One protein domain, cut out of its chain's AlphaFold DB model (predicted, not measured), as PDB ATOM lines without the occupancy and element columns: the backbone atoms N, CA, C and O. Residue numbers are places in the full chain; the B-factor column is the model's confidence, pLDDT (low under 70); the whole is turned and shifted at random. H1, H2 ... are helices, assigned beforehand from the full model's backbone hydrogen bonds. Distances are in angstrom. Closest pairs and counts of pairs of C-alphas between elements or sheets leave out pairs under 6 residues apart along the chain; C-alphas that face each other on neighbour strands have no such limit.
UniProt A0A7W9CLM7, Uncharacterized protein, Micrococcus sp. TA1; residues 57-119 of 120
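What this domain is: This is residues 57 to 119 of the 120 residues of an uncharacterized protein of Micrococcus sp. TA1 (UniProt A0A7W9CLM7). One long helix, H1, has three short helices, H2, H3 and H4, packed round one side of it in a zigzag, each running back against the one before. H4 runs nearly side by side with H1, while H2 and H3 cross H1 more steeply. The printed part has 63 residues with four named helices, in the order H1, H2, H3, H4, and no named strand; the class is all helix. The whole is compact, with a radius of gyration of the C-alphas of 10.3 A, and spans 32 by 21 by 20 A, only just elongated.

How they stand to each other: H1, residues 57 to 74, touches the three other helices. H4, residues 109 to 117, touches H1 at a shallow tilt of 23 degrees, opposite ways; their closest C-alphas, of Arg 63 and Ala 110, are 4.7 A apart. H3, residues 97 to 103, touches residues 66 to 73 of H1 alone, at a steep tilt of 43 degrees, the same way, with the closest C-alphas, of Ala 70 and Ala 102, 4.3 A apart. H2, residues 85 to 92, touches residues 62 to 69 of H1 alone, and the two form a helical hairpin at a steep tilt of 42 degrees; the closest C-alphas, of Ile 65 and Ala 88, are 6.4 A apart. H2 and H3 form a hairpin at 9 degrees, closest at the C-alphas of Phe 92 and Phe 99, 6.0 A. H3 and H4 form another at 21 degrees, closest at those of His 98 and Ala 109, 5.3 A. H2 and H4 are apart. In H1, H2, H3 and H4 every O i to N i+4 pair is within hydrogen-bond range.

Where its parts are: H1 runs 25.7 A from C-alpha 57 at (27.132, -22.493, 20.226) to C-alpha 74 at (2.444, -26.953, 14.535). H2 measures 10.2 A, H3 9.8 A and H4 12.1 A, ending at C-alpha 117, (22.686, -14.149, 12.957).

The domain as a whole: The C-alphas farthest apart, of Gly 76 and Gly 119, are 32.4 A apart. The printed part has no cut and no long link. Mean pLDDT of the printed part is 89.8; residues 118 to 119 are under 70.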
ATOM      1  N   GLU A  57      27.930 -21.662  19.315       89.06
ATOM      2  CA  GLU A  57      27.132 -22.493  20.226       89.06
ATOM      3  C   GLU A  57      25.845 -21.769  20.641       89.06
ATOM      4  O   GLU A  57      24.789 -22.377  20.763       89.06
ATOM      5  N   GLN A  58      25.918 -20.446  20.789       88.31
ATOM      6  CA  GLN A  58      24.788 -19.606  21.167       88.31
ATOM      7  C   GLN A  58      23.758 -19.497  20.028       88.31
ATOM      8  O   GLN A  58      22.555 -19.609  20.266       88.31
ATOM      9  N   VAL A  59      24.212 -19.381  18.773       89.81
ATOM     10  CA  VAL A  59      23.327 -19.468  17.595       89.81
ATOM     11  C   VAL A  59      22.706 -20.867  17.479       89.81
ATOM     12  O   VAL A  59      21.517 -20.996  17.195       89.81
ATOM     13  N   PHE A  60      23.469 -21.925  17.764       89.69
ATOM     14  CA  PHE A  60      22.961 -23.297  17.743       89.69
ATOM     15  C   PHE A  60      21.870 -23.544  18.803       89.69
ATOM     16  O   PHE A  60      20.802 -24.057  18.466       89.69
ATOM     17  N   CYS A  61      22.082 -23.110  20.051       89.75
ATOM     18  CA  CYS A  61      21.063 -23.183  21.105       89.75
ATOM     19  C   CYS A  61      19.796 -22.404  20.725       89.75
ATOM     20  O   CYS A  61      18.697 -22.953  20.801       89.75
ATOM     21  N   GLY A  62      19.941 -21.168  20.233       90.44
ATOM     22  CA  GLY A  62      18.798 -20.367  19.793       90.44
ATOM     23  C   GLY A  62      17.995 -21.043  18.674       90.44
ATOM     24  O   GLY A  62      16.768 -21.137  18.742       90.44
ATOM     25  N   ARG A  63      18.678 -21.614  17.675       92.62
ATOM     26  CA  ARG A  63      18.030 -22.392  16.611       92.62
ATOM     27  C   ARG A  63      17.208 -23.560  17.175       92.62
ATOM     28  O   ARG A  63      16.092 -23.779  16.707       92.62
ATOM     29  N   ILE A  64      17.732 -24.303  18.153       92.44
ATOM     30  CA  ILE A  64      17.009 -25.428  18.772       92.44
ATOM     31  C   ILE A  64      15.734 -24.938  19.462       92.44
ATOM     32  O   ILE A  64      14.668 -25.502  19.212       92.44
ATOM     33  N   ILE A  65      15.826 -23.880  20.275       93.19
ATOM     34  CA  ILE A  65      14.681 -23.313  21.006       93.19
ATOM     35  C   ILE A  65      13.551 -22.947  20.030       93.19
ATOM     36  O   ILE A  65      12.414 -23.392  20.199       93.19
ATOM     37  N   LEU A  66      13.874 -22.219  18.955       93.88
ATOM     38  CA  LEU A  66      12.900 -21.806  17.937       93.88
ATOM     39  C   LEU A  66      12.283 -22.984  17.172       93.88
ATOM     40  O   LEU A  66      11.086 -22.963  16.886       93.88
ATOM     41  N   ASP A  67      13.068 -24.004  16.814       94.38
ATOM     42  CA  ASP A  67      12.558 -25.153  16.054       94.38
ATOM     43  C   ASP A  67      11.654 -26.038  16.925       94.38
ATOM     44  O   ASP A  67      10.580 -26.445  16.481       94.38
ATOM     45  N   VAL A  68      12.021 -26.282  18.189       93.50
ATOM     46  CA  VAL A  68      11.162 -27.027  19.122       93.50
ATOM     47  C   VAL A  68       9.869 -26.255  19.396       93.50
ATOM     48  O   VAL A  68       8.798 -26.845  19.263       93.50
ATOM     49  N   LEU A  69       9.932 -24.944  19.657       94.88
ATOM     50  CA  LEU A  69       8.738 -24.107  19.834       94.88
ATOM     51  C   LEU A  69       7.831 -24.143  18.588       94.88
ATOM     52  O   LEU A  69       6.653 -24.484  18.689       94.88
ATOM     53  N   ALA A  70       8.388 -23.924  17.391       94.81
ATOM     54  CA  ALA A  70       7.632 -23.972  16.138       94.81
ATOM     55  C   ALA A  70       7.050 -25.365  15.826       94.81
ATOM     56  O   ALA A  70       6.035 -25.480  15.135       94.81
ATOM     57  N   ARG A  71       7.691 -26.454  16.273       94.12
ATOM     58  CA  ARG A  71       7.149 -27.824  16.171       94.12
ATOM     59  C   ARG A  71       6.005 -28.055  17.156       94.12
ATOM     60  O   ARG A  71       5.040 -28.709  16.775       94.12
ATOM     61  N   THR A  72       6.104 -27.531  18.377       92.88
ATOM     62  CA  THR A  72       5.043 -27.591  19.394       92.88
ATOM     63  C   THR A  72       3.788 -26.867  18.903       92.88
ATOM     64  O   THR A  72       2.721 -27.477  18.853       92.88
ATOM     65  N   VAL A  73       3.936 -25.649  18.369       95.50
ATOM     66  CA  VAL A  73       2.816 -24.888  17.782       95.50
ATOM     67  C   VAL A  73       2.171 -25.617  16.601       95.50
ATOM     68  O   VAL A  73       0.953 -25.779  16.552       95.50
ATOM     69  N   ARG A  74       2.969 -26.166  15.673       93.69
ATOM     70  CA  ARG A  74       2.444 -26.953  14.535       93.69
ATOM     71  C   ARG A  74       1.719 -28.243  14.931       93.69
ATOM     72  O   ARG A  74       0.994 -28.789  14.105       93.69
ATOM     73  N   LYS A  75       1.901 -28.737  16.159       93.75
ATOM     74  CA  LYS A  75       1.152 -29.880  16.708       93.75
ATOM     75  C   LYS A  75      -0.176 -29.475  17.365       93.75
ATOM     76  O   LYS A  75      -0.862 -30.344  17.892       93.75
ATOM     77  N   GLY A  76      -0.545 -28.192  17.324       91.56
ATOM     78  CA  GLY A  76      -1.785 -27.669  17.905       91.56
ATOM     79  C   GLY A  76      -1.683 -27.303  19.388       91.56
ATOM     80  O   GLY A  76      -2.707 -27.084  20.026       91.56
ATOM     81  N   THR A  77      -0.476 -27.250  19.953       93.06
ATOM     82  CA  THR A  77      -0.240 -26.724  21.304       93.06
ATOM     83  C   THR A  77      -0.024 -25.216  21.228       93.06
ATOM     84  O   THR A  77       0.692 -24.756  20.343       93.06
ATOM     85  N   ASP A  78      -0.599 -24.438  22.144       92.56
ATOM     86  CA  ASP A  78      -0.313 -23.002  22.215       92.56
ATOM     87  C   ASP A  78       1.190 -22.755  22.461       92.56
ATOM     88  O   ASP A  78       1.851 -23.527  23.164       92.56
ATOM     89  N   ALA A  79       1.728 -21.679  21.888       90.75
ATOM     90  CA  ALA A  79       3.100 -21.261  22.127       90.75
ATOM     91  C   ALA A  79       3.332 -20.992  23.618       90.75
ATOM     92  O   ALA A  79       4.333 -21.470  24.147       90.75
ATOM     93  N   GLU A  80       2.394 -20.323  24.300       91.62
ATOM     94  CA  GLU A  80       2.532 -19.937  25.716       91.62
ATOM     95  C   GLU A  80       2.523 -21.137  26.677       91.62
ATOM     96  O   GLU A  80       3.052 -21.061  27.785       91.62
ATOM     97  N   LEU A  81       1.972 -22.274  26.237       91.06
ATOM     98  CA  LEU A  81       1.957 -23.538  26.984       91.06
ATOM     99  C   LEU A  81       3.223 -24.384  26.759       91.06
ATOM    100  O   LEU A  81       3.382 -25.444  27.370       91.06
ATOM    101  N   SER A  82       4.133 -23.952  25.882       92.19
ATOM    102  CA  SER A  82       5.419 -24.616  25.681       92.19
ATOM    103  C   SER A  82       6.362 -24.328  26.848       92.19
ATOM    104  O   SER A  82       6.599 -23.173  27.191       92.19
ATOM    105  N   MET A  83       7.012 -25.365  27.387       92.19
ATOM    106  CA  MET A  83       8.059 -25.205  28.414       92.19
ATOM    107  C   MET A  83       9.212 -24.292  27.967       92.19
ATOM    108  O   MET A  83       9.881 -23.708  28.807       92.19
ATOM    109  N   LEU A  84       9.429 -24.154  26.654       91.25
ATOM    110  CA  LEU A  84      10.458 -23.289  26.070       91.25
ATOM    111  C   LEU A  84       9.970 -21.863  25.765       91.25
ATOM    112  O   LEU A  84      10.745 -21.075  25.236       91.25
ATOM    113  N   TYR A  85       8.707 -21.523  26.033       93.25
ATOM    114  CA  TYR A  85       8.195 -20.167  25.824       93.25
ATOM    115  C   TYR A  85       8.903 -19.099  26.669       93.25
ATOM    116  O   TYR A  85       9.348 -18.123  26.066       93.25
ATOM    117  N   PRO A  86       9.072 -19.246  28.004       90.94
ATOM    118  CA  PRO A  86       9.797 -18.253  28.798       90.94
ATOM    119  C   PRO A  86      11.256 -18.126  28.346       90.94
ATOM    120  O   PRO A  86      11.708 -17.012  28.100       90.94
ATOM    121  N   ASP A  87      11.948 -19.249  28.122       89.12
ATOM    122  CA  ASP A  87      13.326 -19.264  27.616       89.12
ATOM    123  C   ASP A  87      13.432 -18.559  26.257       89.12
ATOM    124  O   ASP A  87      14.337 -17.762  26.032       89.12
ATOM    125  N   ALA A  88      12.498 -18.816  25.337       90.62
ATOM    126  CA  ALA A  88      12.461 -18.160  24.034       90.62
ATOM    127  C   ALA A  88      12.123 -16.664  24.147       90.62
ATOM    128  O   ALA A  88      12.681 -15.858  23.407       90.62
ATOM    129  N   LEU A  89      11.244 -16.276  25.069       92.38
ATOM    130  CA  LEU A  89      10.888 -14.880  25.300       92.38
ATOM    131  C   LEU A  89      12.060 -14.094  25.908       92.38
ATOM    132  O   LEU A  89      12.327 -12.981  25.462       92.38
ATOM    133  N   GLU A  90      12.792 -14.670  26.863       88.62
ATOM    134  CA  GLU A  90      14.004 -14.068  27.437       88.62
ATOM    135  C   GLU A  90      15.143 -14.004  26.407       88.62
ATOM    136  O   GLU A  90      15.807 -12.977  26.255       88.62
ATOM    137  N   PHE A  91      15.345 -15.088  25.654       86.31
ATOM    138  CA  PHE A  91      16.429 -15.200  24.684       86.31
ATOM    139  C   PHE A  91      16.186 -14.337  23.438       86.31
ATOM    140  O   PHE A  91      17.119 -13.733  22.931       86.31
ATOM    141  N   PHE A  92      14.965 -14.244  22.912       87.69
ATOM    142  CA  PHE A  92      14.701 -13.525  21.657       87.69
ATOM    143  C   PHE A  92      13.931 -12.220  21.818       87.69
ATOM    144  O   PHE A  92      14.010 -11.375  20.930       87.69
ATOM    145  N   GLY A  93      13.195 -12.034  22.914       90.12
ATOM    146  CA  GLY A  93      12.310 -10.890  23.108       90.12
ATOM    147  C   GLY A  93      11.013 -10.996  22.299       90.12
ATOM    148  O   GLY A  93      10.973 -11.567  21.206       90.12
ATOM    149  N   ALA A  94       9.943 -10.395  22.824       89.62
ATOM    150  CA  ALA A  94       8.612 -10.416  22.209       89.62
ATOM    151  C   ALA A  94       8.600  -9.845  20.776       89.62
ATOM    152  O   ALA A  94       7.854 -10.315  19.914       89.62
ATOM    153  N   ASP A  95       9.458  -8.859  20.512       88.62
ATOM    154  CA  ASP A  95       9.554  -8.150  19.235       88.62
ATOM    155  C   ASP A  95      10.389  -8.887  18.173       88.62
ATOM    156  O   ASP A  95      10.435  -8.461  17.017       88.62
ATOM    157  N   SER A  96      11.062  -9.994  18.520       87.81
ATOM    158  CA  SER A  96      11.897 -10.706  17.552       87.81
ATOM    159  C   SER A  96      11.049 -11.373  16.466       87.81
ATOM    160  O   SER A  96      10.181 -12.198  16.773       87.81
ATOM    161  N   PRO A  97      11.341 -11.129  15.172       89.56
ATOM    162  CA  PRO A  97      10.615 -11.768  14.078       89.56
ATOM    163  C   PRO A  97      10.826 -13.289  14.066       89.56
ATOM    164  O   PRO A  97       9.969 -14.031  13.592       89.56
ATOM    165  N   HIS A  98      11.945 -13.770  14.618       91.12
ATOM    166  CA  HIS A  98      12.233 -15.197  14.738       91.12
ATOM    167  C   HIS A  98      11.376 -15.852  15.828       91.12
ATOM    168  O   HIS A  98      10.796 -16.910  15.583       91.12
ATOM    169  N   PHE A  99      11.234 -15.191  16.983       92.88
ATOM    170  CA  PHE A  99      10.340 -15.616  18.064       92.88
ATOM    171  C   PHE A  99       8.883 -15.611  17.609       92.88
ATOM    172  O   PHE A  99       8.226 -16.647  17.641       92.88
ATOM    173  N   GLN A 100       8.404 -14.487  17.071       93.88
ATOM    174  CA  GLN A 100       7.036 -14.371  16.559       93.88
ATOM    175  C   GLN A 100       6.739 -15.383  15.444       93.88
ATOM    176  O   GLN A 100       5.630 -15.912  15.376       93.88
ATOM    177  N   GLY A 101       7.716 -15.679  14.580       94.00
ATOM    178  CA  GLY A 101       7.605 -16.737  13.578       94.00
ATOM    179  C   GLY A 101       7.461 -18.126  14.209       94.00
ATOM    180  O   GLY A 101       6.582 -18.890  13.809       94.00
ATOM    181  N   ALA A 102       8.258 -18.440  15.234       94.44
ATOM    182  CA  ALA A 102       8.165 -19.704  15.962       94.44
ATOM    183  C   ALA A 102       6.844 -19.848  16.742       94.44
ATOM    184  O   ALA A 102       6.207 -20.897  16.645       94.44
ATOM    185  N   CYS A 103       6.373 -18.791  17.408       95.38
ATOM    186  CA  CYS A 103       5.071 -18.753  18.089       95.38
ATOM    187  C   CYS A 103       3.880 -18.890  17.125       95.38
ATOM    188  O   CYS A 103       2.815 -19.343  17.523       95.38
ATOM    189  N   LYS A 104       4.062 -18.560  15.838       95.38
ATOM    190  CA  LYS A 104       3.092 -18.807  14.753       95.38
ATOM    191  C   LYS A 104       3.287 -20.168  14.064       95.38
ATOM    192  O   LYS A 104       2.650 -20.439  13.050       95.38
ATOM    193  N   GLY A 105       4.200 -21.011  14.555       93.31
ATOM    194  CA  GLY A 105       4.502 -22.321  13.973       93.31
ATOM    195  C   GLY A 105       5.176 -22.267  12.596       93.31
ATOM    196  O   GLY A 105       5.146 -23.258  11.865       93.31
ATOM    197  N   GLN A 106       5.775 -21.139  12.202       92.88
ATOM    198  CA  GLN A 106       6.344 -20.980  10.862       92.88
ATOM    199  C   GLN A 106       7.515 -21.943  10.625       92.88
ATOM    200  O   GLN A 106       8.528 -21.939  11.331       92.88
ATOM    201  N   ALA A 107       7.396 -22.757   9.574       83.31
ATOM    202  CA  ALA A 107       8.477 -23.622   9.129       83.31
ATOM    203  C   ALA A 107       9.681 -22.772   8.689       83.31
ATOM    204  O   ALA A 107       9.559 -21.908   7.826       83.31
ATOM    205  N   GLY A 108      10.851 -23.026   9.281       83.62
ATOM    206  CA  GLY A 108      12.092 -22.335   8.931       83.62
ATOM    207  C   GLY A 108      12.410 -21.074   9.742       83.62
ATOM    208  O   GLY A 108      13.474 -20.510   9.509       83.62
ATOM    209  N   ALA A 109      11.599 -20.662  10.728       83.81
ATOM    210  CA  ALA A 109      11.921 -19.518  11.604       83.81
ATOM    211  C   ALA A 109      13.319 -19.641  12.262       83.81
ATOM    212  O   ALA A 109      14.098 -18.687  12.281       83.81
ATOM    213  N   ALA A 110      13.661 -20.857  12.703       87.19
ATOM    214  CA  ALA A 110      14.962 -21.227  13.260       87.19
ATOM    215  C   ALA A 110      16.114 -21.210  12.233       87.19
ATOM    216  O   ALA A 110      17.219 -20.773  12.544       87.19
ATOM    217  N   THR A 111      15.862 -21.655  10.998       88.25
ATOM    218  CA  THR A 111      16.841 -21.618   9.894       88.25
ATOM    219  C   THR A 111      17.091 -20.185   9.430       88.25
ATOM    220  O   THR A 111      18.221 -19.816   9.119       88.25
ATOM    221  N   HIS A 112      16.043 -19.356   9.415       87.06
ATOM    222  CA  HIS A 112      16.154 -17.932   9.133       87.06
ATOM    223  C   HIS A 112      17.004 -17.237  10.202       87.06
ATOM    224  O   HIS A 112      17.897 -16.488   9.837       87.06
ATOM    225  N   TYR A 113      16.795 -17.552  11.489       88.81
ATOM    226  CA  TYR A 113      17.625 -17.066  12.601       88.81
ATOM    227  C   TYR A 113      19.100 -17.452  12.454       88.81
ATOM    228  O   TYR A 113      19.971 -16.590  12.525       88.81
ATOM    229  N   GLU A 114      19.399 -18.727  12.192       88.12
ATOM    230  CA  GLU A 114      20.785 -19.165  11.983       88.12
ATOM    231  C   GLU A 114      21.447 -18.384  10.835       88.12
ATOM    232  O   GLU A 114      22.575 -17.919  10.982       88.12
ATOM    233  N   ARG A 115      20.724 -18.153   9.730       87.19
ATOM    234  CA  ARG A 115      21.238 -17.424   8.563       87.19
ATOM    235  C   ARG A 115      21.420 -15.921   8.797       87.19
ATOM    236  O   ARG A 115      22.405 -15.361   8.326       87.19
ATOM    237  N   THR A 116      20.490 -15.259   9.487       84.12
ATOM    238  CA  THR A 116      20.581 -13.814   9.760       84.12
ATOM    239  C   THR A 116      21.607 -13.486  10.839       84.12
ATOM    240  O   THR A 116      22.150 -12.384  10.828       84.12
ATOM    241  N   VAL A 117      21.885 -14.420  11.755       81.12
ATOM    242  CA  VAL A 117      22.686 -14.149  12.957       81.12
ATOM    243  C   VAL A 117      24.087 -14.773  12.922       81.12
ATOM    244  O   VAL A 117      25.006 -14.199  13.502       81.12
ATOM    245  N   ALA A 118      24.311 -15.886  12.211       69.19
ATOM    246  CA  ALA A 118      25.664 -16.432  12.019       69.19
ATOM    247  C   ALA A 118      26.472 -15.731  10.908       69.19
ATOM    248  O   ALA A 118      27.680 -15.946  10.820       69.19
ATOM    249  N   GLY A 119      25.815 -14.917  10.071       57.72
ATOM    250  CA  GLY A 119      26.367 -14.426   8.807       57.72
ATOM    251  C   GLY A 119      26.257 -15.491   7.712       57.72
ATOM    252  O   GLY A 119      26.913 -16.529   7.780       57.72
TER     253      GLY A 119